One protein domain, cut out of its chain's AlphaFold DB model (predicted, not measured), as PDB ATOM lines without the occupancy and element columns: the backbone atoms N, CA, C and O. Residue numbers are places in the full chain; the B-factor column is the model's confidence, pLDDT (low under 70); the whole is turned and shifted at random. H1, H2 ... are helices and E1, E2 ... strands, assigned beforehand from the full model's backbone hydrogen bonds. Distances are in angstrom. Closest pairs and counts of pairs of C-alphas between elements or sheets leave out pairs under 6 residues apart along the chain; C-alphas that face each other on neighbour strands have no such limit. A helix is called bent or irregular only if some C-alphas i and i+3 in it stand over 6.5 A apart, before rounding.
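Overview. This is residues 2 to 176 of the 362 residues of an uncharacterized protein of Lactiplantibacillus garii (UniProt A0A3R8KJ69). This is a long, narrow bundle of helices with a small two-strand cap at one end: H3, H6 and the pair H4 and H5, which follow one another lengthwise, run along the longest axis, and H1 packs on H6 alone. H2 crosses the bundle's end near the antiparallel strands E1 and E2. The printed part has 175 residues with six named helices and two named strands, in the order H1 E1 H2 H3 H4 H5 E2 H6, and its class is mostly helix. It is loose, with a radius of gyration of the C-alphas of 19.7 A, and elongated, spanning 64 by 36 by 24 A.

Arrangement. H1, residues 2 to 25, touches H6, residues 141 to 173, at a shallow tilt of 23 degrees, opposite ways; the closest C-alphas, of Gly 16 and Ser 154, are 4.4 A apart. E1, residues 29 to 31, is the antiparallel neighbour of E2, residues 136 to 138, with N 30 and O 137 at 2.9 A and N 137 and O 30 at 2.8 A, within hydrogen-bond range. H2, residues 37 to 54, and H3, residues 56 to 89, touch only at the corner, Thr 52 and Arg 59 having the closest C-alphas at 4.4 A. H3 and H4, residues 94 to 111, form a helical hairpin at a shallow tilt of 30 degrees, with the closest C-alphas, of Gly 72 and Gly 107, 3.8 A apart. H5, residues 113 to 128, meets H4 only through their link. H5 touches H3 with the closest C-alphas, of Thr 65 and Val 114, at 5.3 A, and H6 with those of Pro 115 and Ala 151 at 5.8 A. H3, H4, H5 and H6 form a bundle, helices running side by side. H1 is apart from H3, H4 and H5. Every O i to N i+4 pair is within hydrogen-bond range in H1, H2, H4 and H6, against 28 of 30 in H3 and 10 of 12 in H5.

Along the chain. H1 begins at C-alpha 2, (15.823, 47.425, -99.135), and is 34.5 A long; E1 is 6.5 A and H2 25.8 A. H3 is 49.9 A, H4 26.1 A and H5 23.3 A; H5 is irregular, with C-alphas 116 and 119 7.1 A apart. E2 is 6.9 A, and H6, 48.1 A, ends at C-alpha 173, (18.740, 37.094, -106.068).

Size, cuts and confidence. The C-alphas farthest apart, of Leu 90 and Gln 133, are 64.2 A apart. The printed part has no cut, and no link is long. Mean pLDDT of the printed part is 78.2; residues 85 to 98, 102, 130 to 134 and 170 to 176 are under 70.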
ATOM      1  N   LEU A   2      16.352  48.540 -99.944       72.50
ATOM      2  CA  LEU A   2      15.823  47.425 -99.135       72.50
ATOM      3  C   LEU A   2      14.954  47.882 -97.946       72.50
ATOM      4  O   LEU A   2      13.848  47.386 -97.772       72.50
ATOM      5  N   ILE A   3      15.386  48.912 -97.208       76.06
ATOM      6  CA  ILE A   3      14.590  49.532 -96.127       76.06
ATOM      7  C   ILE A   3      13.254  50.073 -96.665       76.06
ATOM      8  O   ILE A   3      12.206  49.862 -96.062       76.06
ATOM      9  N   THR A   4      13.274  50.722 -97.830       77.25
ATOM     10  CA  THR A   4      12.086  51.283 -98.488       77.25
ATOM     11  C   THR A   4      11.085  50.190 -98.881       77.25
ATOM     12  O   THR A   4       9.889  50.340 -98.647       77.25
ATOM     13  N   ILE A   5      11.582  49.067 -99.410       79.38
ATOM     14  CA  ILE A   5      10.783  47.878 -99.740       79.38
ATOM     15  C   ILE A   5      10.186  47.257 -98.469       79.38
ATOM     16  O   ILE A   5       8.993  46.967 -98.438       79.38
ATOM     17  N   CYS A   6      10.966  47.102 -97.396       82.81
ATOM     18  CA  CYS A   6      10.473  46.562 -96.126       82.81
ATOM     19  C   CYS A   6       9.375  47.437 -95.506       82.81
ATOM     20  O   CYS A   6       8.367  46.907 -95.038       82.81
ATOM     21  N   ILE A   7       9.533  48.766 -95.540       86.56
ATOM     22  CA  ILE A   7       8.503  49.709 -95.080       86.56
ATOM     23  C   ILE A   7       7.232  49.559 -95.923       86.56
ATOM     24  O   ILE A   7       6.139  49.469 -95.365       86.56
ATOM     25  N   LEU A   8       7.358  49.478 -97.252       87.06
ATOM     26  CA  LEU A   8       6.217  49.287 -98.148       87.06
ATOM     27  C   LEU A   8       5.482  47.966 -97.870       87.06
ATOM     28  O   LEU A   8       4.257  47.961 -97.762       87.06
ATOM     29  N   LEU A   9       6.213  46.862 -97.697       89.00
ATOM     30  CA  LEU A   9       5.643  45.557 -97.354       89.00
ATOM     31  C   LEU A   9       4.914  45.594 -96.003       89.00
ATOM     32  O   LEU A   9       3.784  45.114 -95.901       89.00
ATOM     33  N   ALA A  10       5.509  46.213 -94.981       90.88
ATOM     34  CA  ALA A  10       4.872  46.371 -93.675       90.88
ATOM     35  C   ALA A  10       3.586  47.212 -93.760       90.88
ATOM     36  O   ALA A  10       2.572  46.850 -93.158       90.88
ATOM     37  N   LEU A  11       3.594  48.296 -94.543       90.62
ATOM     38  CA  LEU A  11       2.419  49.138 -94.774       90.62
ATOM     39  C   LEU A  11       1.303  48.381 -95.501       90.62
ATOM     40  O   LEU A  11       0.157  48.427 -95.056       90.62
ATOM     41  N   LEU A  12       1.616  47.658 -96.581       90.25
ATOM     42  CA  LEU A  12       0.628  46.872 -97.330       90.25
ATOM     43  C   LEU A  12      -0.002  45.783 -96.453       90.25
ATOM     44  O   LEU A  12      -1.227  45.634 -96.439       90.25
ATOM     45  N   LEU A  13       0.815  45.090 -95.653       92.94
ATOM     46  CA  LEU A  13       0.348  44.092 -94.694       92.94
ATOM     47  C   LEU A  13      -0.565  44.718 -93.626       92.94
ATOM     48  O   LEU A  13      -1.660  44.213 -93.369       92.94
ATOM     49  N   ALA A  14      -0.150  45.843 -93.034       91.50
ATOM     50  CA  ALA A  14      -0.929  46.553 -92.024       91.50
ATOM     51  C   ALA A  14      -2.275  47.047 -92.579       91.50
ATOM     52  O   ALA A  14      -3.308  46.875 -91.929       91.50
ATOM     53  N   VAL A  15      -2.291  47.602 -93.796       91.88
ATOM     54  CA  VAL A  15      -3.516  48.041 -94.480       91.88
ATOM     55  C   VAL A  15      -4.442  46.855 -94.755       91.88
ATOM     56  O   VAL A  15      -5.633  46.936 -94.443       91.88
ATOM     57  N   GLY A  16      -3.917  45.741 -95.276       89.19
ATOM     58  CA  GLY A  16      -4.693  44.525 -95.531       89.19
ATOM     59  C   GLY A  16      -5.360  43.985 -94.262       89.19
ATOM     60  O   GLY A  16      -6.579  43.781 -94.232       89.19
ATOM     61  N   LEU A  17      -4.586  43.840 -93.181       92.25
ATOM     62  CA  LEU A  17      -5.079  43.381 -91.879       92.25
ATOM     63  C   LEU A  17      -6.091  44.355 -91.261       92.25
ATOM     64  O   LEU A  17      -7.123  43.930 -90.736       92.25
ATOM     65  N   TRP A  18      -5.848  45.662 -91.357       92.88
ATOM     66  CA  TRP A  18      -6.755  46.685 -90.840       92.88
ATOM     67  C   TRP A  18      -8.106  46.703 -91.566       92.88
ATOM     68  O   TRP A  18      -9.155  46.852 -90.931       92.88
ATOM     69  N   LEU A  19      -8.111  46.512 -92.888       90.00
ATOM     70  CA  LEU A  19      -9.338  46.411 -93.680       90.00
ATOM     71  C   LEU A  19     -10.138  45.149 -93.331       90.00
ATOM     72  O   LEU A  19     -11.358  45.236 -93.162       90.00
ATOM     73  N   ILE A  20      -9.469  44.005 -93.141       87.62
ATOM     74  CA  ILE A  20     -10.109  42.780 -92.635       87.62
ATOM     75  C   ILE A  20     -10.712  43.033 -91.252       87.62
ATOM     76  O   ILE A  20     -11.882  42.730 -91.020       87.62
ATOM     77  N   TYR A  21      -9.953  43.642 -90.343       89.81
ATOM     78  CA  TYR A  21     -10.422  43.961 -88.999       89.81
ATOM     79  C   TYR A  21     -11.652  44.883 -89.003       89.81
ATOM     80  O   TYR A  21     -12.613  44.652 -88.265       89.81
ATOM     81  N   ARG A  22     -11.673  45.903 -89.870       88.31
ATOM     82  CA  ARG A  22     -12.846  46.771 -90.049       88.31
ATOM     83  C   ARG A  22     -14.064  46.003 -90.561       88.31
ATOM     84  O   ARG A  22     -15.155  46.206 -90.029       88.31
ATOM     85  N   ASN A  23     -13.877  45.092 -91.514       87.19
ATOM     86  CA  ASN A  23     -14.942  44.217 -92.005       87.19
ATOM     87  C   ASN A  23     -15.478  43.273 -90.922       87.19
ATOM     88  O   ASN A  23     -16.684  43.044 -90.862       87.19
ATOM     89  N   LEU A  24     -14.607  42.769 -90.041       85.06
ATOM     90  CA  LEU A  24     -15.010  41.956 -88.892       85.06
ATOM     91  C   LEU A  24     -15.839  42.763 -87.889       85.06
ATOM     92  O   LEU A  24     -16.834  42.256 -87.387       85.06
ATOM     93  N   LYS A  25     -15.480  44.026 -87.631       84.06
ATOM     94  CA  LYS A  25     -16.255  44.918 -86.751       84.06
ATOM     95  C   LYS A  25     -17.585  45.375 -87.347       84.06
ATOM     96  O   LYS A  25     -18.485  45.756 -86.602       84.06
ATOM     97  N   GLN A  26     -17.701  45.406 -88.671       84.00
ATOM     98  CA  GLN A  26     -18.875  45.919 -89.380       84.00
ATOM     99  C   GLN A  26     -19.363  44.919 -90.433       84.00
ATOM    100  O   GLN A  26     -19.305  45.205 -91.633       84.00
ATOM    101  N   PRO A  27     -19.858  43.748 -90.002       85.38
ATOM    102  CA  PRO A  27     -20.297  42.713 -90.919       85.38
ATOM    103  C   PRO A  27     -21.566  43.118 -91.675       85.38
ATOM    104  O   PRO A  27     -22.399  43.884 -91.184       85.38
ATOM    105  N   TYR A  28     -21.743  42.565 -92.877       85.56
ATOM    106  CA  TYR A  28     -22.955  42.786 -93.676       85.56
ATOM    107  C   TYR A  28     -24.193  42.056 -93.130       85.56
ATOM    108  O   TYR A  28     -25.312  42.402 -93.503       85.56
ATOM    109  N   LEU A  29     -24.002  41.068 -92.250       86.94
ATOM    110  CA  LEU A  29     -25.051  40.472 -91.421       86.94
ATOM    111  C   LEU A  29     -24.871  40.996 -90.003       86.94
ATOM    112  O   LEU A  29     -23.912  40.626 -89.324       86.94
ATOM    113  N   GLN A  30     -25.766  41.882 -89.577       85.50
ATOM    114  CA  GLN A  30     -25.707  42.501 -88.261       85.50
ATOM    115  C   GLN A  30     -26.517  41.668 -87.269       85.50
ATOM    116  O   GLN A  30     -27.680  41.356 -87.539       85.50
ATOM    117  N   PRO A  31     -25.935  41.282 -86.124       83.31
ATOM    118  CA  PRO A  31     -26.702  40.614 -85.088       83.31
ATOM    119  C   PRO A  31     -27.733  41.580 -84.495       83.31
ATOM    120  O   PRO A  31     -27.508  42.786 -84.421       83.31
ATOM    121  N   THR A  32     -28.870  41.046 -84.054       80.44
ATOM    122  CA  THR A  32     -29.925  41.841 -83.392       80.44
ATOM    123  C   THR A  32     -29.492  42.402 -82.033       80.44
ATOM    124  O   THR A  32     -30.032  43.408 -81.584       80.44
ATOM    125  N   LYS A  33     -28.491  41.782 -81.396       80.44
ATOM    126  CA  LYS A  33     -27.812  42.255 -80.183       80.44
ATOM    127  C   LYS A  33     -26.314  42.354 -80.451       80.44
ATOM    128  O   LYS A  33     -25.788  41.578 -81.243       80.44
ATOM    129  N   ALA A  34     -25.614  43.278 -79.796       78.69
ATOM    130  CA  ALA A  34     -24.162  43.368 -79.923       78.69
ATOM    131  C   ALA A  34     -23.512  42.052 -79.455       78.69
ATOM    132  O   ALA A  34     -23.688  41.643 -78.310       78.69
ATOM    133  N   LEU A  35     -22.793  41.382 -80.358       80.06
ATOM    134  CA  LEU A  35     -22.084  40.131 -80.080       80.06
ATOM    135  C   LEU A  35     -20.568  40.356 -80.133       80.06
ATOM    136  O   LEU A  35     -20.114  41.157 -80.958       80.06
ATOM    137  N   PRO A  36     -19.772  39.631 -79.329       83.62
ATOM    138  CA  PRO A  36     -18.320  39.608 -79.471       83.62
ATOM    139  C   PRO A  36     -17.904  38.989 -80.816       83.62
ATOM    140  O   PRO A  36     -18.649  38.225 -81.433       83.62
ATOM    141  N   VAL A  37     -16.687  39.298 -81.276       80.00
ATOM    142  CA  VAL A  37     -16.192  38.936 -82.623       80.00
ATOM    143  C   VAL A  37     -16.284  37.430 -82.904       80.00
ATOM    144  O   VAL A  37     -16.672  37.029 -84.000       80.00
ATOM    145  N   GLN A  38     -15.988  36.580 -81.917       83.94
ATOM    146  CA  GLN A  38     -16.058  35.123 -82.075       83.94
ATOM    147  C   GLN A  38     -17.482  34.633 -82.378       83.94
ATOM    148  O   GLN A  38     -17.682  33.792 -83.258       83.94
ATOM    149  N   ASP A  39     -18.485  35.184 -81.699       83.31
ATOM    150  CA  ASP A  39     -19.880  34.796 -81.908       83.31
ATOM    151  C   ASP A  39     -20.456  35.408 -83.185       83.31
ATOM    152  O   ASP A  39     -21.284  34.780 -83.847       83.31
ATOM    153  N   GLN A  40     -19.948  36.568 -83.610       82.19
ATOM    154  CA  GLN A  40     -20.237  37.107 -84.940       82.19
ATOM    155  C   GLN A  40     -19.731  36.179 -86.055       82.19
ATOM    156  O   GLN A  40     -20.462  35.925 -87.014       82.19
ATOM    157  N   LEU A  41     -18.523  35.618 -85.926       84.00
ATOM    158  CA  LEU A  41     -17.990  34.646 -86.889       84.00
ATOM    159  C   LEU A  41     -18.841  33.370 -86.935       84.00
ATOM    160  O   LEU A  41     -19.180  32.885 -88.020       84.00
ATOM    161  N   LYS A  42     -19.250  32.850 -85.771       85.88
ATOM    162  CA  LYS A  42     -20.162  31.698 -85.688       85.88
ATOM    163  C   LYS A  42     -21.516  32.002 -86.327       85.88
ATOM    164  O   LYS A  42     -22.045  31.152 -87.042       85.88
ATOM    165  N   LEU A  43     -22.066  33.198 -86.117       85.12
ATOM    166  CA  LEU A  43     -23.321  33.632 -86.730       85.12
ATOM    167  C   LEU A  43     -23.207  33.672 -88.254       85.12
ATOM    168  O   LEU A  43     -24.044  33.088 -88.940       85.12
ATOM    169  N   GLN A  44     -22.146  34.276 -88.793       84.94
ATOM    170  CA  GLN A  44     -21.907  34.300 -90.238       84.94
ATOM    171  C   GLN A  44     -21.737  32.893 -90.816       84.94
ATOM    172  O   GLN A  44     -22.265  32.596 -91.888       84.94
ATOM    173  N   HIS A  45     -21.045  32.004 -90.099       87.06
ATOM    174  CA  HIS A  45     -20.900  30.610 -90.504       87.06
ATOM    175  C   HIS A  45     -22.248  29.875 -90.527       87.06
ATOM    176  O   HIS A  45     -22.551  29.186 -91.503       87.06
ATOM    177  N   ARG A  46     -23.079  30.040 -89.488       86.50
ATOM    178  CA  ARG A  46     -24.425  29.446 -89.414       86.50
ATOM    179  C   ARG A  46     -25.331  29.973 -90.522       86.50
ATOM    180  O   ARG A  46     -25.946  29.171 -91.218       86.50
ATOM    181  N   ALA A  47     -25.350  31.290 -90.733       85.19
ATOM    182  CA  ALA A  47     -26.091  31.919 -91.820       85.19
ATOM    183  C   ALA A  47     -25.641  31.347 -93.172       85.19
ATOM    184  O   ALA A  47     -26.451  30.841 -93.943       85.19
ATOM    185  N   ARG A  48     -24.332  31.307 -93.435       86.62
ATOM    186  CA  ARG A  48     -23.793  30.700 -94.656       86.62
ATOM    187  C   ARG A  48     -24.255  29.255 -94.841       86.62
ATOM    188  O   ARG A  48     -24.735  28.923 -95.921       86.62
ATOM    189  N   LYS A  49     -24.127  28.411 -93.811       86.62
ATOM    190  CA  LYS A  49     -24.530  26.998 -93.872       86.62
ATOM    191  C   LYS A  49     -26.011  26.876 -94.226       86.62
ATOM    192  O   LYS A  49     -26.342  26.154 -95.164       86.62
ATOM    193  N   HIS A  50     -26.866  27.653 -93.564       86.19
ATOM    194  CA  HIS A  50     -28.301  27.700 -93.833       86.19
ATOM    195  C   HIS A  50     -28.608  28.095 -95.284       86.19
ATOM    196  O   HIS A  50     -29.304  27.370 -95.992       86.19
ATOM    197  N   LEU A  51     -28.000  29.179 -95.772       84.69
ATOM    198  CA  LEU A  51     -28.172  29.655 -97.146       84.69
ATOM    199  C   LEU A  51     -27.732  28.603 -98.177       84.69
ATOM    200  O   LEU A  51     -28.436  28.361 -99.159       84.69
ATOM    201  N   THR A  52     -26.597  27.935 -97.951       85.06
ATOM    202  CA  THR A  52     -26.117  26.867 -98.846       85.06
ATOM    203  C   THR A  52     -26.956  25.588 -98.777       85.06
ATOM    204  O   THR A  52     -26.958  24.814 -99.729       85.06
ATOM    205  N   GLN A  53     -27.681  25.349 -97.684       85.38
ATOM    206  CA  GLN A  53     -28.609  24.221 -97.573       85.38
ATOM    207  C   GLN A  53     -29.944  24.519 -98.263       85.38
ATOM    208  O   GLN A  53     -30.506  23.635 -98.902       85.38
ATOM    209  N   GLN A  54     -30.425  25.762 -98.191       83.69
ATOM    210  CA  GLN A  54     -31.704  26.162 -98.781       83.69
ATOM    211  C   GLN A  54     -31.642  26.423-100.291       83.69
ATOM    212  O   GLN A  54     -32.661  26.318-100.969       83.69
ATOM    213  N   SER A  55     -30.474  26.769-100.845       80.44
ATOM    214  CA  SER A  55     -30.331  27.048-102.277       80.44
ATOM    215  C   SER A  55     -29.190  26.247-102.919       80.44
ATOM    216  O   SER A  55     -28.017  26.583-102.720       80.44
ATOM    217  N   PRO A  56     -29.488  25.243-103.775       79.69
ATOM    218  CA  PRO A  56     -28.455  24.433-104.428       79.69
ATOM    219  C   PRO A  56     -27.580  25.258-105.382       79.69
ATOM    220  O   PRO A  56     -26.382  25.008-105.502       79.69
ATOM    221  N   ARG A  57     -28.141  26.304-106.007       76.12
ATOM    222  CA  ARG A  57     -27.386  27.237-106.860       76.12
ATOM    223  C   ARG A  57     -26.349  28.030-106.063       76.12
ATOM    224  O   ARG A  57     -25.218  28.176-106.517       76.12
ATOM    225  N   LEU A  58     -26.712  28.521-104.875       75.94
ATOM    226  CA  LEU A  58     -25.781  29.261-104.014       75.94
ATOM    227  C   LEU A  58     -24.745  28.340-103.362       75.94
ATOM    228  O   LEU A  58     -23.620  28.775-103.144       75.94
ATOM    229  N   ARG A  59     -25.081  27.066-103.116       81.88
ATOM    230  CA  ARG A  59     -24.108  26.044-102.707       81.88
ATOM    231  C   ARG A  59     -23.038  25.826-103.770       81.88
ATOM    232  O   ARG A  59     -21.858  25.888-103.446       81.88
ATOM    233  N   ALA A  60     -23.446  25.612-105.022       73.00
ATOM    234  CA  ALA A  60     -22.514  25.440-106.134       73.00
ATOM    235  C   ALA A  60     -21.625  26.680-106.308       73.00
ATOM    236  O   ALA A  60     -20.405  26.554-106.370       73.00
ATOM    237  N   LEU A  61     -22.224  27.877-106.291       73.81
ATOM    238  CA  LEU A  61     -21.478  29.134-106.339       73.81
ATOM    239  C   LEU A  61     -20.465  29.229-105.189       73.81
ATOM    240  O   LEU A  61     -19.302  29.523-105.435       73.81
ATOM    241  N   PHE A  62     -20.882  28.954-103.949       80.38
ATOM    242  CA  PHE A  62     -19.987  28.982-102.795       80.38
ATOM    243  C   PHE A  62     -18.791  28.051-103.004       80.38
ATOM    244  O   PHE A  62     -17.651  28.498-102.905       80.38
ATOM    245  N   SER A  63     -19.040  26.790-103.364       77.94
ATOM    246  CA  SER A  63     -17.984  25.807-103.605       77.94
ATOM    247  C   SER A  63     -17.016  26.253-104.699       77.94
ATOM    248  O   SER A  63     -15.810  26.172-104.496       77.94
ATOM    249  N   VAL A  64     -17.518  26.792-105.815       74.88
ATOM    250  CA  VAL A  64     -16.676  27.318-106.903       74.88
ATOM    251  C   VAL A  64     -15.831  28.499-106.425       74.88
ATOM    252  O   VAL A  64     -14.647  28.560-106.731       74.88
ATOM    253  N   THR A  65     -16.395  29.415-105.630       73.44
ATOM    254  CA  THR A  65     -15.625  30.551-105.091       73.44
ATOM    255  C   THR A  65     -14.533  30.109-104.116       73.44
ATOM    256  O   THR A  65     -13.442  30.667-104.146       73.44
ATOM    257  N   GLN A  66     -14.790  29.092-103.283       83.94
ATOM    258  CA  GLN A  66     -13.773  28.530-102.389       83.94
ATOM    259  C   GLN A  66     -12.696  27.775-103.172       83.94
ATOM    260  O   GLN A  66     -11.516  27.947-102.890       83.94
ATOM    261  N   ALA A  67     -13.089  26.990-104.178       76.38
ATOM    262  CA  ALA A  67     -12.153  26.297-105.055       76.38
ATOM    263  C   ALA A  67     -11.245  27.290-105.791       76.38
ATOM    264  O   ALA A  67     -10.035  27.106-105.783       76.38
ATOM    265  N   ALA A  68     -11.801  28.374-106.343       73.06
ATOM    266  CA  ALA A  68     -11.024  29.436-106.979       73.06
ATOM    267  C   ALA A  68      -9.986  30.036-106.019       73.06
ATOM    268  O   ALA A  68      -8.826  30.167-106.385       73.06
ATOM    269  N   TRP A  69     -10.373  30.330-104.775       82.81
ATOM    270  CA  TRP A  69      -9.453  30.867-103.768       82.81
ATOM    271  C   TRP A  69      -8.330  29.890-103.392       82.81
ATOM    272  O   TRP A  69      -7.171  30.288-103.337       82.81
ATOM    273  N   ILE A  70      -8.656  28.608-103.187       86.88
ATOM    274  CA  ILE A  70      -7.667  27.563-102.873       86.88
ATOM    275  C   ILE A  70      -6.710  27.360-104.047       86.88
ATOM    276  O   ILE A  70      -5.499  27.363-103.851       86.88
ATOM    277  N   VAL A  71      -7.241  27.217-105.263       81.19
ATOM    278  CA  VAL A  71      -6.428  27.094-106.479       81.19
ATOM    279  C   VAL A  71      -5.536  28.323-106.624       81.19
ATOM    280  O   VAL A  71      -4.346  28.166-106.856       81.19
ATOM    281  N   GLY A  72      -6.066  29.528-106.396       78.56
ATOM    282  CA  GLY A  72      -5.289  30.765-106.427       78.56
ATOM    283  C   GLY A  72      -4.082  30.738-105.487       78.56
ATOM    284  O   GLY A  72      -2.964  31.008-105.921       78.56
ATOM    285  N   LEU A  73      -4.280  30.325-104.230       88.56
ATOM    286  CA  LEU A  73      -3.187  30.151-103.265       88.56
ATOM    287  C   LEU A  73      -2.164  29.104-103.715       88.56
ATOM    288  O   LEU A  73      -0.964  29.342-103.605       88.56
ATOM    289  N   VAL A  74      -2.619  27.962-104.235       88.06
ATOM    290  CA  VAL A  74      -1.730  26.899-104.728       88.06
ATOM    291  C   VAL A  74      -0.871  27.398-105.891       88.06
ATOM    292  O   VAL A  74       0.331  27.156-105.886       88.06
ATOM    293  N   LEU A  75      -1.439  28.143-106.845       81.19
ATOM    294  CA  LEU A  75      -0.675  28.710-107.964       81.19
ATOM    295  C   LEU A  75       0.396  29.702-107.484       81.19
ATOM    296  O   LEU A  75       1.522  29.657-107.973       81.19
ATOM    297  N   ILE A  76       0.082  30.548-106.495       86.56
ATOM    298  CA  ILE A  76       1.061  31.471-105.893       86.56
ATOM    299  C   ILE A  76       2.188  30.688-105.210       86.56
ATOM    300  O   ILE A  76       3.356  31.021-105.381       86.56
ATOM    301  N   LEU A  77       1.859  29.632-104.461       88.31
ATOM    302  CA  LEU A  77       2.862  28.799-103.795       88.31
ATOM    303  C   LEU A  77       3.776  28.086-104.798       88.31
ATOM    304  O   LEU A  77       4.987  28.091-104.598       88.31
ATOM    305  N   ILE A  78       3.221  27.527-105.880       84.06
ATOM    306  CA  ILE A  78       4.017  26.922-106.960       84.06
ATOM    307  C   ILE A  78       4.910  27.986-107.609       84.06
ATOM    308  O   ILE A  78       6.093  27.742-107.803       84.06
ATOM    309  N   SER A  79       4.389  29.190-107.861       82.44
ATOM    310  CA  SER A  79       5.169  30.297-108.428       82.44
ATOM    311  C   SER A  79       6.370  30.691-107.558       82.44
ATOM    312  O   SER A  79       7.476  30.865-108.074       82.44
ATOM    313  N   VAL A  80       6.173  30.811-106.238       82.00
ATOM    314  CA  VAL A  80       7.243  31.117-105.272       82.00
ATOM    315  C   VAL A  80       8.231  29.955-105.168       82.00
ATOM    316  O   VAL A  80       9.437  30.180-105.115       82.00
ATOM    317  N   TYR A  81       7.738  28.716-105.174       81.81
ATOM    318  CA  TYR A  81       8.588  27.530-105.189       81.81
ATOM    319  C   TYR A  81       9.456  27.473-106.448       81.81
ATOM    320  O   TYR A  81      10.653  27.253-106.330       81.81
ATOM    321  N   ASP A  82       8.896  27.723-107.633       75.00
ATOM    322  CA  ASP A  82       9.649  27.739-108.890       75.00
ATOM    323  C   ASP A  82      10.742  28.813-108.881       75.00
ATOM    324  O   ASP A  82      11.855  28.562-109.353       75.00
ATOM    325  N   LEU A  83      10.449  29.983-108.298       72.19
ATOM    326  CA  LEU A  83      11.434  31.041-108.091       72.19
ATOM    327  C   LEU A  83      12.595  30.532-107.221       72.19
ATOM    328  O   LEU A  83      13.739  30.580-107.665       72.19
ATOM    329  N   GLU A  84      12.320  29.996-106.028       72.25
ATOM    330  CA  GLU A  84      13.348  29.543-105.072       72.25
ATOM    331  C   GLU A  84      14.083  28.259-105.517       72.25
ATOM    332  O   GLU A  84      15.287  28.130-105.308       72.25
ATOM    333  N   ALA A  85      13.404  27.315-106.174       67.75
ATOM    334  CA  ALA A  85      13.967  26.022-106.578       67.75
ATOM    335  C   ALA A  85      14.859  26.108-107.825       67.75
ATOM    336  O   ALA A  85      15.742  25.272-108.018       67.75
ATOM    337  N   LYS A  86      14.632  27.094-108.700       60.09
ATOM    338  CA  LYS A  86      15.469  27.338-109.890       60.09
ATOM    339  C   LYS A  86      16.496  28.450-109.675       60.09
ATOM    340  O   LYS A  86      17.384  28.623-110.506       60.09
ATOM    341  N   LEU A  87      16.429  29.134-108.533       49.78
ATOM    342  CA  LEU A  87      17.399  30.127-108.073       49.78
ATOM    343  C   LEU A  87      18.802  29.547-107.827       49.78
ATOM    344  O   LEU A  87      19.795  30.251-107.986       49.78
ATOM    345  N   SER A  88      18.907  28.254-107.512       49.31
ATOM    346  CA  SER A  88      20.189  27.567-107.310       49.31
ATOM    347  C   SER A  88      20.955  27.253-108.603       49.31
ATOM    348  O   SER A  88      22.091  26.794-108.528       49.31
ATOM    349  N   LEU A  89      20.361  27.468-109.786       47.75
ATOM    350  CA  LEU A  89      20.930  27.039-111.072       47.75
ATOM    351  C   LEU A  89      21.731  28.118-111.827       47.75
ATOM    352  O   LEU A  89      22.199  27.832-112.924       47.75
ATOM    353  N   LEU A  90      21.936  29.320-111.266       43.03
ATOM    354  CA  LEU A  90      22.651  30.483-111.855       43.03
ATOM    355  C   LEU A  90      22.113  31.028-113.200       43.03
ATOM    356  O   LEU A  90      22.319  32.203-113.501       43.03
ATOM    357  N   ILE A  91      21.405  30.216-113.981       50.28
ATOM    358  CA  ILE A  91      20.727  30.555-115.230       50.28
ATOM    359  C   ILE A  91      19.256  30.243-115.003       50.28
ATOM    360  O   ILE A  91      18.870  29.079-114.907       50.28
ATOM    361  N   PHE A  92      18.432  31.281-114.887       52.72
ATOM    362  CA  PHE A  92      16.990  31.125-114.752       52.72
ATOM    363  C   PHE A  92      16.399  30.842-116.143       52.72
ATOM    364  O   PHE A  92      16.450  31.725-117.002       52.72
ATOM    365  N   PRO A  93      15.871  29.635-116.427       60.09
ATOM    366  CA  PRO A  93      15.338  29.338-117.751       60.09
ATOM    367  C   PRO A  93      14.141  30.246-118.064       60.09
ATOM    368  O   PRO A  93      13.194  30.342-117.278       60.09
ATOM    369  N   THR A  94      14.144  30.882-119.234       60.62
ATOM    370  CA  THR A  94      13.099  31.826-119.670       60.62
ATOM    371  C   THR A  94      11.690  31.228-119.589       60.62
ATOM    372  O   THR A  94      10.760  31.877-119.115       60.62
ATOM    373  N   GLY A  95      11.528  29.952-119.959       61.12
ATOM    374  CA  GLY A  95      10.237  29.262-119.874       61.12
ATOM    375  C   GLY A  95       9.730  29.081-118.440       61.12
ATOM    376  O   GLY A  95       8.538  29.255-118.186       61.12
ATOM    377  N   THR A  96      10.611  28.808-117.473       64.94
ATOM    378  CA  THR A  96      10.212  28.703-116.057       64.94
ATOM    379  C   THR A  96       9.908  30.069-115.449       64.94
ATOM    380  O   THR A  96       9.005  30.170-114.625       64.94
ATOM    381  N   ALA A  97      10.581  31.131-115.909       64.62
ATOM    382  CA  ALA A  97      10.277  32.504-115.513       64.62
ATOM    383  C   ALA A  97       8.868  32.920-115.937       64.62
ATOM    384  O   ALA A  97       8.067  33.355-115.113       64.62
ATOM    385  N   ILE A  98       8.551  32.710-117.215       64.75
ATOM    386  CA  ILE A  98       7.233  32.994-117.782       64.75
ATOM    387  C   ILE A  98       6.163  32.165-117.064       64.75
ATOM    388  O   ILE A  98       5.142  32.706-116.650       64.75
ATOM    389  N   THR A  99       6.415  30.870-116.847       70.38
ATOM    390  CA  THR A  99       5.474  29.988-116.140       70.38
ATOM    391  C   THR A  99       5.221  30.471-114.710       70.38
ATOM    392  O   THR A  99       4.066  30.631-114.321       70.38
ATOM    393  N   SER A 100       6.275  30.786-113.950       74.19
ATOM    394  CA  SER A 100       6.157  31.285-112.574       74.19
ATOM    395  C   SER A 100       5.370  32.598-112.515       74.19
ATOM    396  O   SER A 100       4.483  32.735-111.670       74.19
ATOM    397  N   VAL A 101       5.606  33.536-113.437       71.62
ATOM    398  CA  VAL A 101       4.854  34.798-113.482       71.62
ATOM    399  C   VAL A 101       3.390  34.579-113.882       71.62
ATOM    400  O   VAL A 101       2.502  35.171-113.273       71.62
ATOM    401  N   ILE A 102       3.101  33.710-114.856       69.88
ATOM    402  CA  ILE A 102       1.717  33.353-115.216       69.88
ATOM    403  C   ILE A 102       0.993  32.754-114.007       69.88
ATOM    404  O   ILE A 102      -0.117  33.178-113.688       69.88
ATOM    405  N   LEU A 103       1.625  31.809-113.303       78.81
ATOM    406  CA  LEU A 103       1.070  31.196-112.095       78.81
ATOM    407  C   LEU A 103       0.811  32.241-111.001       78.81
ATOM    408  O   LEU A 103      -0.256  32.217-110.386       78.81
ATOM    409  N   LEU A 104       1.731  33.195-110.813       81.88
ATOM    410  CA  LEU A 104       1.562  34.307-109.879       81.88
ATOM    411  C   LEU A 104       0.333  35.145-110.246       81.88
ATOM    412  O   LEU A 104      -0.571  35.298-109.429       81.88
ATOM    413  N   LEU A 105       0.262  35.647-111.481       75.31
ATOM    414  CA  LEU A 105      -0.820  36.526-111.934       75.31
ATOM    415  C   LEU A 105      -2.184  35.825-111.909       75.31
ATOM    416  O   LEU A 105      -3.157  36.389-111.405       75.31
ATOM    417  N   CYS A 106      -2.265  34.584-112.401       73.44
ATOM    418  CA  CYS A 106      -3.480  33.773-112.314       73.44
ATOM    419  C   CYS A 106      -3.892  33.545-110.857       73.44
ATOM    420  O   CYS A 106      -5.074  33.657-110.527       73.44
ATOM    421  N   GLY A 107      -2.922  33.268-109.985       75.06
ATOM    422  CA  GLY A 107      -3.131  33.100-108.557       75.06
ATOM    423  C   GLY A 107      -3.756  34.331-107.902       75.06
ATOM    424  O   GLY A 107      -4.821  34.216-107.296       75.06
ATOM    425  N   LEU A 108      -3.157  35.509-108.105       79.56
ATOM    426  CA  LEU A 108      -3.648  36.793-107.587       79.56
ATOM    427  C   LEU A 108      -5.078  37.094-108.077       79.56
ATOM    428  O   LEU A 108      -5.981  37.362-107.286       79.56
ATOM    429  N   VAL A 109      -5.345  36.947-109.381       75.69
ATOM    430  CA  VAL A 109      -6.686  37.188-109.949       75.69
ATOM    431  C   VAL A 109      -7.743  36.257-109.343       75.69
ATOM    432  O   VAL A 109      -8.871  36.684-109.077       75.69
ATOM    433  N   LEU A 110      -7.402  34.992-109.088       73.38
ATOM    434  CA  LEU A 110      -8.327  34.042-108.475       73.38
ATOM    435  C   LEU A 110      -8.695  34.414-107.028       73.38
ATOM    436  O   LEU A 110      -9.830  34.151-106.610       73.38
ATOM    437  N   LEU A 111      -7.814  35.092-106.283       81.62
ATOM    438  CA  LEU A 111      -8.118  35.570-104.928       81.62
ATOM    439  C   LEU A 111      -9.254  36.610-104.914       81.62
ATOM    440  O   LEU A 111     -10.046  36.641-103.965       81.62
ATOM    441  N   PHE A 112      -9.427  37.392-105.987       74.94
ATOM    442  CA  PHE A 112     -10.530  38.355-106.127       74.94
ATOM    443  C   PHE A 112     -11.910  37.715-106.327       74.94
ATOM    444  O   PHE A 112     -12.932  38.363-106.079       74.94
ATOM    445  N   VAL A 113     -11.992  36.448-106.742       71.38
ATOM    446  CA  VAL A 113     -13.280  35.801-107.045       71.38
ATOM    447  C   VAL A 113     -14.201  35.793-105.821       71.38
ATOM    448  O   VAL A 113     -15.391  36.102-105.936       71.38
ATOM    449  N   VAL A 114     -13.660  35.514-104.632       75.81
ATOM    450  CA  VAL A 114     -14.423  35.462-103.373       75.81
ATOM    451  C   VAL A 114     -15.039  36.817-102.996       75.81
ATOM    452  O   VAL A 114     -16.269  36.874-102.882       75.81
ATOM    453  N   PRO A 115     -14.276  37.917-102.808       74.31
ATOM    454  CA  PRO A 115     -14.845  39.204-102.396       74.31
ATOM    455  C   PRO A 115     -15.779  39.831-103.444       74.31
ATOM    456  O   PRO A 115     -16.670  40.601-103.076       74.31
ATOM    457  N   LEU A 116     -15.620  39.508-104.732       70.50
ATOM    458  CA  LEU A 116     -16.450  40.068-105.805       70.50
ATOM    459  C   LEU A 116     -17.828  39.403-105.912       70.50
ATOM    460  O   LEU A 116     -18.834  40.081-106.167       70.50
ATOM    461  N   THR A 117     -17.892  38.087-105.708       70.81
ATOM    462  CA  THR A 117     -19.091  37.293-106.015       70.81
ATOM    463  C   THR A 117     -19.892  36.925-104.769       70.81
ATOM    464  O   THR A 117     -21.104  37.158-104.725       70.81
ATOM    465  N   TRP A 118     -19.236  36.397-103.733       76.75
ATOM    466  CA  TRP A 118     -19.915  35.759-102.608       76.75
ATOM    467  C   TRP A 118     -20.715  36.734-101.720       76.75
ATOM    468  O   TRP A 118     -21.910  36.491-101.522       76.75
ATOM    469  N   PRO A 119     -20.152  37.864-101.235       75.88
ATOM    470  CA  PRO A 119     -20.889  38.798-100.378       75.88
ATOM    471  C   PRO A 119     -22.148  39.355-101.046       75.88
ATOM    472  O   PRO A 119     -23.174  39.512-100.392       75.88
ATOM    473  N   THR A 120     -22.088  39.613-102.355       75.19
ATOM    474  CA  THR A 120     -23.214  40.137-103.141       75.19
ATOM    475  C   THR A 120     -24.353  39.136-103.220       75.19
ATOM    476  O   THR A 120     -25.489  39.484-102.917       75.19
ATOM    477  N   GLN A 121     -24.056  37.885-103.573       76.44
ATOM    478  CA  GLN A 121     -25.080  36.848-103.711       76.44
ATOM    479  C   GLN A 121     -25.675  36.456-102.355       76.44
ATOM    480  O   GLN A 121     -26.883  36.241-102.250       76.44
ATOM    481  N   SER A 122     -24.851  36.432-101.301       81.00
ATOM    482  CA  SER A 122     -25.338  36.185 -99.945       81.00
ATOM    483  C   SER A 122     -26.234  37.319 -99.440       81.00
ATOM    484  O   SER A 122     -27.324  37.045 -98.945       81.00
ATOM    485  N   TYR A 123     -25.819  38.579 -99.590       82.44
ATOM    486  CA  TYR A 123     -26.605  39.735 -99.158       82.44
ATOM    487  C   TYR A 123     -27.957  39.813 -99.882       82.44
ATOM    488  O   TYR A 123     -28.998  39.956 -99.242       82.44
ATOM    489  N   ASP A 124     -27.959  39.630-101.205       80.00
ATOM    490  CA  ASP A 124     -29.175  39.640-102.026       80.00
ATOM    491  C   ASP A 124     -30.189  38.571-101.613       80.00
ATOM    492  O   ASP A 124     -31.397  38.795-101.710       80.00
ATOM    493  N   TYR A 125     -29.705  37.404-101.185       83.94
ATOM    494  CA  TYR A 125     -30.553  36.338-100.671       83.94
ATOM    495  C   TYR A 125     -31.226  36.760 -99.360       83.94
ATOM    496  O   TYR A 125     -32.449  36.696 -99.243       83.94
ATOM    497  N   TRP A 126     -30.443  37.263 -98.404       84.69
ATOM    498  CA  TRP A 126     -30.936  37.624 -97.073       84.69
ATOM    499  C   TRP A 126     -31.893  38.811 -97.061       84.69
ATOM    500  O   TRP A 126     -32.846  38.816 -96.282       84.69
ATOM    501  N   VAL A 127     -31.694  39.784 -97.950       83.00
ATOM    502  CA  VAL A 127     -32.645  40.889 -98.137       83.00
ATOM    503  C   VAL A 127     -34.004  40.373 -98.624       83.00
ATOM    504  O   VAL A 127     -35.039  40.884 -98.204       83.00
ATOM    505  N   ARG A 128     -34.028  39.341 -99.477       78.75
ATOM    506  CA  ARG A 128     -35.276  38.774-100.027       78.75
ATOM    507  C   ARG A 128     -35.963  37.801 -99.077       78.75
ATOM    508  O   ARG A 128     -37.186  37.746 -99.059       78.75
ATOM    509  N   ALA A 129     -35.193  37.051 -98.294       73.81
ATOM    510  CA  ALA A 129     -35.703  36.017 -97.397       73.81
ATOM    511  C   ALA A 129     -36.394  36.562 -96.127       73.81
ATOM    512  O   ALA A 129     -36.844  35.761 -95.320       73.81
ATOM    513  N   LYS A 130     -36.487  37.895 -95.943       62.91
ATOM    514  CA  LYS A 130     -37.002  38.562 -94.726       62.91
ATOM    515  C   LYS A 130     -36.385  37.964 -93.447       62.91
ATOM    516  O   LYS A 130     -37.035  37.253 -92.691       62.91
ATOM    517  N   ALA A 131     -35.110  38.282 -93.214       60.62
ATOM    518  CA  ALA A 131     -34.246  37.700 -92.174       60.62
ATOM    519  C   ALA A 131     -34.685  37.884 -90.699       60.62
ATOM    520  O   ALA A 131     -33.970  37.436 -89.804       60.62
ATOM    521  N   ASP A 132     -35.836  38.499 -90.413       55.56
ATOM    522  CA  ASP A 132     -36.265  38.820 -89.044       55.56
ATOM    523  C   ASP A 132     -36.423  37.582 -88.134       55.56
ATOM    524  O   ASP A 132     -36.335  37.708 -86.916       55.56
ATOM    525  N   GLN A 133     -36.566  36.376 -88.698       58.00
ATOM    526  CA  GLN A 133     -36.716  35.127 -87.934       58.00
ATOM    527  C   GLN A 133     -35.393  34.467 -87.492       58.00
ATOM    528  O   GLN A 133     -35.424  33.513 -86.719       58.00
ATOM    529  N   LEU A 134     -34.221  34.940 -87.942       67.19
ATOM    530  CA  LEU A 134     -32.940  34.227 -87.752       67.19
ATOM    531  C   LEU A 134     -31.960  34.908 -86.778       67.19
ATOM    532  O   LEU A 134     -30.792  34.529 -86.698       67.19
ATOM    533  N   GLY A 135     -32.417  35.909 -86.019       74.75
ATOM    534  CA  GLY A 135     -31.609  36.591 -84.996       74.75
ATOM    535  C   GLY A 135     -30.554  37.566 -85.544       74.75
ATOM    536  O   GLY A 135     -29.786  38.145 -84.770       74.75
ATOM    537  N   PHE A 136     -30.538  37.803 -86.856       83.12
ATOM    538  CA  PHE A 136     -29.702  38.798 -87.527       83.12
ATOM    539  C   PHE A 136     -30.500  39.546 -88.592       83.12
ATOM    540  O   PHE A 136     -31.480  39.035 -89.123       83.12
ATOM    541  N   LYS A 137     -30.053  40.753 -88.934       85.56
ATOM    542  CA  LYS A 137     -30.631  41.564 -90.006       85.56
ATOM    543  C   LYS A 137     -29.557  41.911 -91.037       85.56
ATOM    544  O   LYS A 137     -28.400  42.130 -90.664       85.56
ATOM    545  N   PRO A 138     -29.891  41.942 -92.339       86.19
ATOM    546  CA  PRO A 138     -28.972  42.461 -93.339       86.19
ATOM    547  C   PRO A 138     -28.670  43.930 -93.026       86.19
ATOM    548  O   PRO A 138     -29.566  44.704 -92.688       86.19
ATOM    549  N   ALA A 139     -27.397  44.307 -93.115       85.88
ATOM    550  CA  ALA A 139     -26.967  45.680 -92.897       85.88
ATOM    551  C   ALA A 139     -27.609  46.629 -93.928       85.88
ATOM    552  O   ALA A 139     -27.939  46.198 -95.033       85.88
ATOM    553  N   PRO A 140     -27.715  47.937 -93.641       86.25
ATOM    554  CA  PRO A 140     -28.127  48.916 -94.640       86.25
ATOM    555  C   PRO A 140     -27.248  48.863 -95.900       86.25
ATOM    556  O   PRO A 140     -26.043  48.601 -95.828       86.25
ATOM    557  N   VAL A 141     -27.822  49.203 -97.059       79.25
ATOM    558  CA  VAL A 141     -27.131  49.149 -98.365       79.25
ATOM    559  C   VAL A 141     -25.811  49.935 -98.363       79.25
ATOM    560  O   VAL A 141     -24.828  49.496 -98.960       79.25
ATOM    561  N   ALA A 142     -25.757  51.081 -97.676       79.56
ATOM    562  CA  ALA A 142     -24.540  51.885 -97.548       79.56
ATOM    563  C   ALA A 142     -23.418  51.129 -96.811       79.56
ATOM    564  O   ALA A 142     -22.276  51.088 -97.274       79.56
ATOM    565  N   THR A 143     -23.757  50.463 -95.706       82.50
ATOM    566  CA  THR A 143     -22.837  49.636 -94.918       82.50
ATOM    567  C   THR A 143     -22.354  48.431 -95.716       82.50
ATOM    568  O   THR A 143     -21.158  48.144 -95.716       82.50
ATOM    569  N   PHE A 144     -23.244  47.780 -96.469       81.44
ATOM    570  CA  PHE A 144     -22.882  46.670 -97.347       81.44
ATOM    571  C   PHE A 144     -21.924  47.094 -98.476       81.44
ATOM    572  O   PHE A 144     -20.911  46.434 -98.715       81.44
ATOM    573  N   LYS A 145     -22.181  48.233 -99.140       77.56
ATOM    574  CA  LYS A 145     -21.277  48.777-100.171       77.56
ATOM    575  C   LYS A 145     -19.882  49.066 -99.609       77.56
ATOM    576  O   LYS A 145     -18.890  48.765-100.275       77.56
ATOM    577  N   ARG A 146     -19.797  49.615 -98.391       81.25
ATOM    578  CA  ARG A 146     -18.524  49.843 -97.690       81.25
ATOM    579  C   ARG A 146     -17.809  48.529 -97.379       81.25
ATOM    580  O   ARG A 146     -16.632  48.426 -97.706       81.25
ATOM    581  N   TYR A 147     -18.514  47.545 -96.820       84.50
ATOM    582  CA  TYR A 147     -17.969  46.216 -96.521       84.50
ATOM    583  C   TYR A 147     -17.363  45.567 -97.772       84.50
ATOM    584  O   TYR A 147     -16.205  45.156 -97.781       84.50
ATOM    585  N   ARG A 148     -18.114  45.548 -98.884       78.50
ATOM    586  CA  ARG A 148     -17.620  44.982-100.146       78.50
ATOM    587  C   ARG A 148     -16.395  45.732-100.659       78.50
ATOM    588  O   ARG A 148     -15.426  45.102-101.062       78.50
ATOM    589  N   ARG A 149     -16.423  47.067-100.627       76.19
ATOM    590  CA  ARG A 149     -15.278  47.893-101.024       76.19
ATOM    591  C   ARG A 149     -14.046  47.532-100.189       76.19
ATOM    592  O   ARG A 149     -13.002  47.259-100.759       76.19
ATOM    593  N   GLN A 150     -14.176  47.473 -98.866       82.06
ATOM    594  CA  GLN A 150     -13.084  47.120 -97.956       82.06
ATOM    595  C   GLN A 150     -12.555  45.699 -98.187       82.06
ATOM    596  O   GLN A 150     -11.349  45.507 -98.143       82.06
ATOM    597  N   ALA A 151     -13.423  44.726 -98.490       77.12
ATOM    598  CA  ALA A 151     -13.013  43.354 -98.808       77.12
ATOM    599  C   ALA A 151     -12.225  43.256-100.127       77.12
ATOM    600  O   ALA A 151     -11.277  42.485-100.232       77.12
ATOM    601  N   VAL A 152     -12.597  44.050-101.135       77.69
ATOM    602  CA  VAL A 152     -11.835  44.143-102.391       77.69
ATOM    603  C   VAL A 152     -10.489  44.830-102.153       77.69
ATOM    604  O   VAL A 152      -9.467  44.319-102.594       77.69
ATOM    605  N   TRP A 153     -10.465  45.940-101.406       79.25
ATOM    606  CA  TRP A 153      -9.215  46.634-101.075       79.25
ATOM    607  C   TRP A 153      -8.279  45.801-100.201       79.25
ATOM    608  O   TRP A 153      -7.070  45.921-100.356       79.25
ATOM    609  N   SER A 154      -8.804  44.959 -99.304       86.06
ATOM    610  CA  SER A 154      -7.951  44.077 -98.506       86.06
ATOM    611  C   SER A 154      -7.248  43.060 -99.393       86.06
ATOM    612  O   SER A 154      -6.044  42.900 -99.257       86.06
ATOM    613  N   VAL A 155      -7.972  42.421-100.323       83.69
ATOM    614  CA  VAL A 155      -7.361  41.472-101.271       83.69
ATOM    615  C   VAL A 155      -6.345  42.183-102.156       83.69
ATOM    616  O   VAL A 155      -5.222  41.718-102.244       83.69
ATOM    617  N   LEU A 156      -6.666  43.371-102.677       81.81
ATOM    618  CA  LEU A 156      -5.703  44.163-103.444       81.81
ATOM    619  C   LEU A 156      -4.430  44.489-102.643       81.81
ATOM    620  O   LEU A 156      -3.336  44.415-103.186       81.81
ATOM    621  N   ALA A 157      -4.553  44.842-101.360       83.44
ATOM    622  CA  ALA A 157      -3.395  45.124-100.513       83.44
ATOM    623  C   ALA A 157      -2.515  43.880-100.300       83.44
ATOM    624  O   ALA A 157      -1.291  43.990-100.368       83.44
ATOM    625  N   PHE A 158      -3.118  42.702-100.088       88.25
ATOM    626  CA  PHE A 158      -2.375  41.440 -99.990       88.25
ATOM    627  C   PHE A 158      -1.753  41.027-101.323       88.25
ATOM    628  O   PHE A 158      -0.610  40.586-101.340       88.25
ATOM    629  N   ASP A 159      -2.452  41.226-102.433       83.19
ATOM    630  CA  ASP A 159      -1.932  40.904-103.758       83.19
ATOM    631  C   ASP A 159      -0.736  41.787-104.112       83.19
ATOM    632  O   ASP A 159       0.289  41.286-104.567       83.19
ATOM    633  N   LEU A 160      -0.821  43.091-103.826       84.00
ATOM    634  CA  LEU A 160       0.308  44.011-103.964       84.00
ATOM    635  C   LEU A 160       1.460  43.633-103.031       84.00
ATOM    636  O   LEU A 160       2.613  43.710-103.442       84.00
ATOM    637  N   PHE A 161       1.176  43.202-101.799       88.56
ATOM    638  CA  PHE A 161       2.203  42.710-100.879       88.56
ATOM    639  C   PHE A 161       2.937  41.496-101.463       88.56
ATOM    640  O   PHE A 161       4.165  41.496-101.508       88.56
ATOM    641  N   ILE A 162       2.198  40.495-101.952       86.25
ATOM    642  CA  ILE A 162       2.759  39.281-102.559       86.25
ATOM    643  C   ILE A 162       3.567  39.643-103.807       86.25
ATOM    644  O   ILE A 162       4.695  39.183-103.956       86.25
ATOM    645  N   LEU A 163       3.028  40.503-104.674       83.00
ATOM    646  CA  LEU A 163       3.685  40.936-105.903       83.00
ATOM    647  C   LEU A 163       4.991  41.687-105.614       83.00
ATOM    648  O   LEU A 163       6.028  41.354-106.180       83.00
ATOM    649  N   VAL A 164       4.967  42.669-104.708       82.88
ATOM    650  CA  VAL A 164       6.162  43.436-104.321       82.88
ATOM    651  C   VAL A 164       7.191  42.527-103.655       82.88
ATOM    652  O   VAL A 164       8.377  42.655-103.950       82.88
ATOM    653  N   ALA A 165       6.768  41.596-102.795       83.94
ATOM    654  CA  ALA A 165       7.669  40.638-102.159       83.94
ATOM    655  C   ALA A 165       8.327  39.717-103.194       83.94
ATOM    656  O   ALA A 165       9.545  39.552-103.171       83.94
ATOM    657  N   TRP A 166       7.541  39.184-104.133       83.75
ATOM    658  CA  TRP A 166       8.021  38.327-105.215       83.75
ATOM    659  C   TRP A 166       9.023  39.068-106.110       83.75
ATOM    660  O   TRP A 166      10.131  38.582-106.318       83.75
ATOM    661  N   ILE A 167       8.687  40.286-106.558       76.75
ATOM    662  CA  ILE A 167       9.567  41.126-107.391       76.75
ATOM    663  C   ILE A 167      10.862  41.449-106.652       76.75
ATOM    664  O   ILE A 167      11.949  41.299-107.202       76.75
ATOM    665  N   SER A 168      10.753  41.883-105.397       76.12
ATOM    666  CA  SER A 168      11.916  42.260-104.590       76.12
ATOM    667  C   SER A 168      12.836  41.072-104.359       76.12
ATOM    668  O   SER A 168      14.055  41.223-104.408       76.12
ATOM    669  N   ARG A 169      12.258  39.886-104.136       75.50
ATOM    670  CA  ARG A 169      13.014  38.649-103.988       75.50
ATOM    671  C   ARG A 169      13.733  38.306-105.284       75.50
ATOM    672  O   ARG A 169      14.947  38.168-105.254       75.50
ATOM    673  N   ALA A 170      13.017  38.278-106.403       69.31
ATOM    674  CA  ALA A 170      13.592  37.986-107.709       69.31
ATOM    675  C   ALA A 170      14.708  38.968-108.114       69.31
ATOM    676  O   ALA A 170      15.727  38.554-108.662       69.31
ATOM    677  N   LEU A 171      14.551  40.259-107.801       68.81
ATOM    678  CA  LEU A 171      15.562  41.291-108.047       68.81
ATOM    679  C   LEU A 171      16.808  41.134-107.174       68.81
ATOM    680  O   LEU A 171      17.915  41.368-107.645       68.81
ATOM    681  N   ALA A 172      16.638  40.770-105.903       67.69
ATOM    682  CA  ALA A 172      17.749  40.637-104.965       67.69
ATOM    683  C   ALA A 172      18.627  39.411-105.249       67.69
ATOM    684  O   ALA A 172      19.779  39.378-104.825       67.69
ATOM    685  N   THR A 173      18.080  38.394-105.916       61.84
ATOM    686  CA  THR A 173      18.740  37.094-106.068       61.84
ATOM    687  C   THR A 173      19.070  36.717-107.511       61.84
ATOM    688  O   THR A 173      19.822  35.771-107.723       61.84
ATOM    689  N   SER A 174      18.541  37.430-108.508       56.47
ATOM    690  CA  SER A 174      18.896  37.204-109.912       56.47
ATOM    691  C   SER A 174      20.253  37.825-110.249       56.47
ATOM    692  O   SER A 174      20.515  38.983-109.932       56.47
ATOM    693  N   THR A 175      21.097  37.078-110.961       54.62
ATOM    694  CA  THR A 175      22.324  37.582-111.606       54.62
ATOM    695  C   THR A 175      22.015  38.497-112.799       54.62
ATOM    696  O   THR A 175      22.851  39.313-113.179       54.62
ATOM    697  N   ALA A 176      20.793  38.417-113.343       57.84
ATOM    698  CA  ALA A 176      20.244  39.301-114.369       57.84
ATOM    699  C   ALA A 176      18.857  39.833-113.933       57.84
ATOM    700  O   ALA A 176      17.820  39.393-114.441       57.84
TER     701      ALA A 176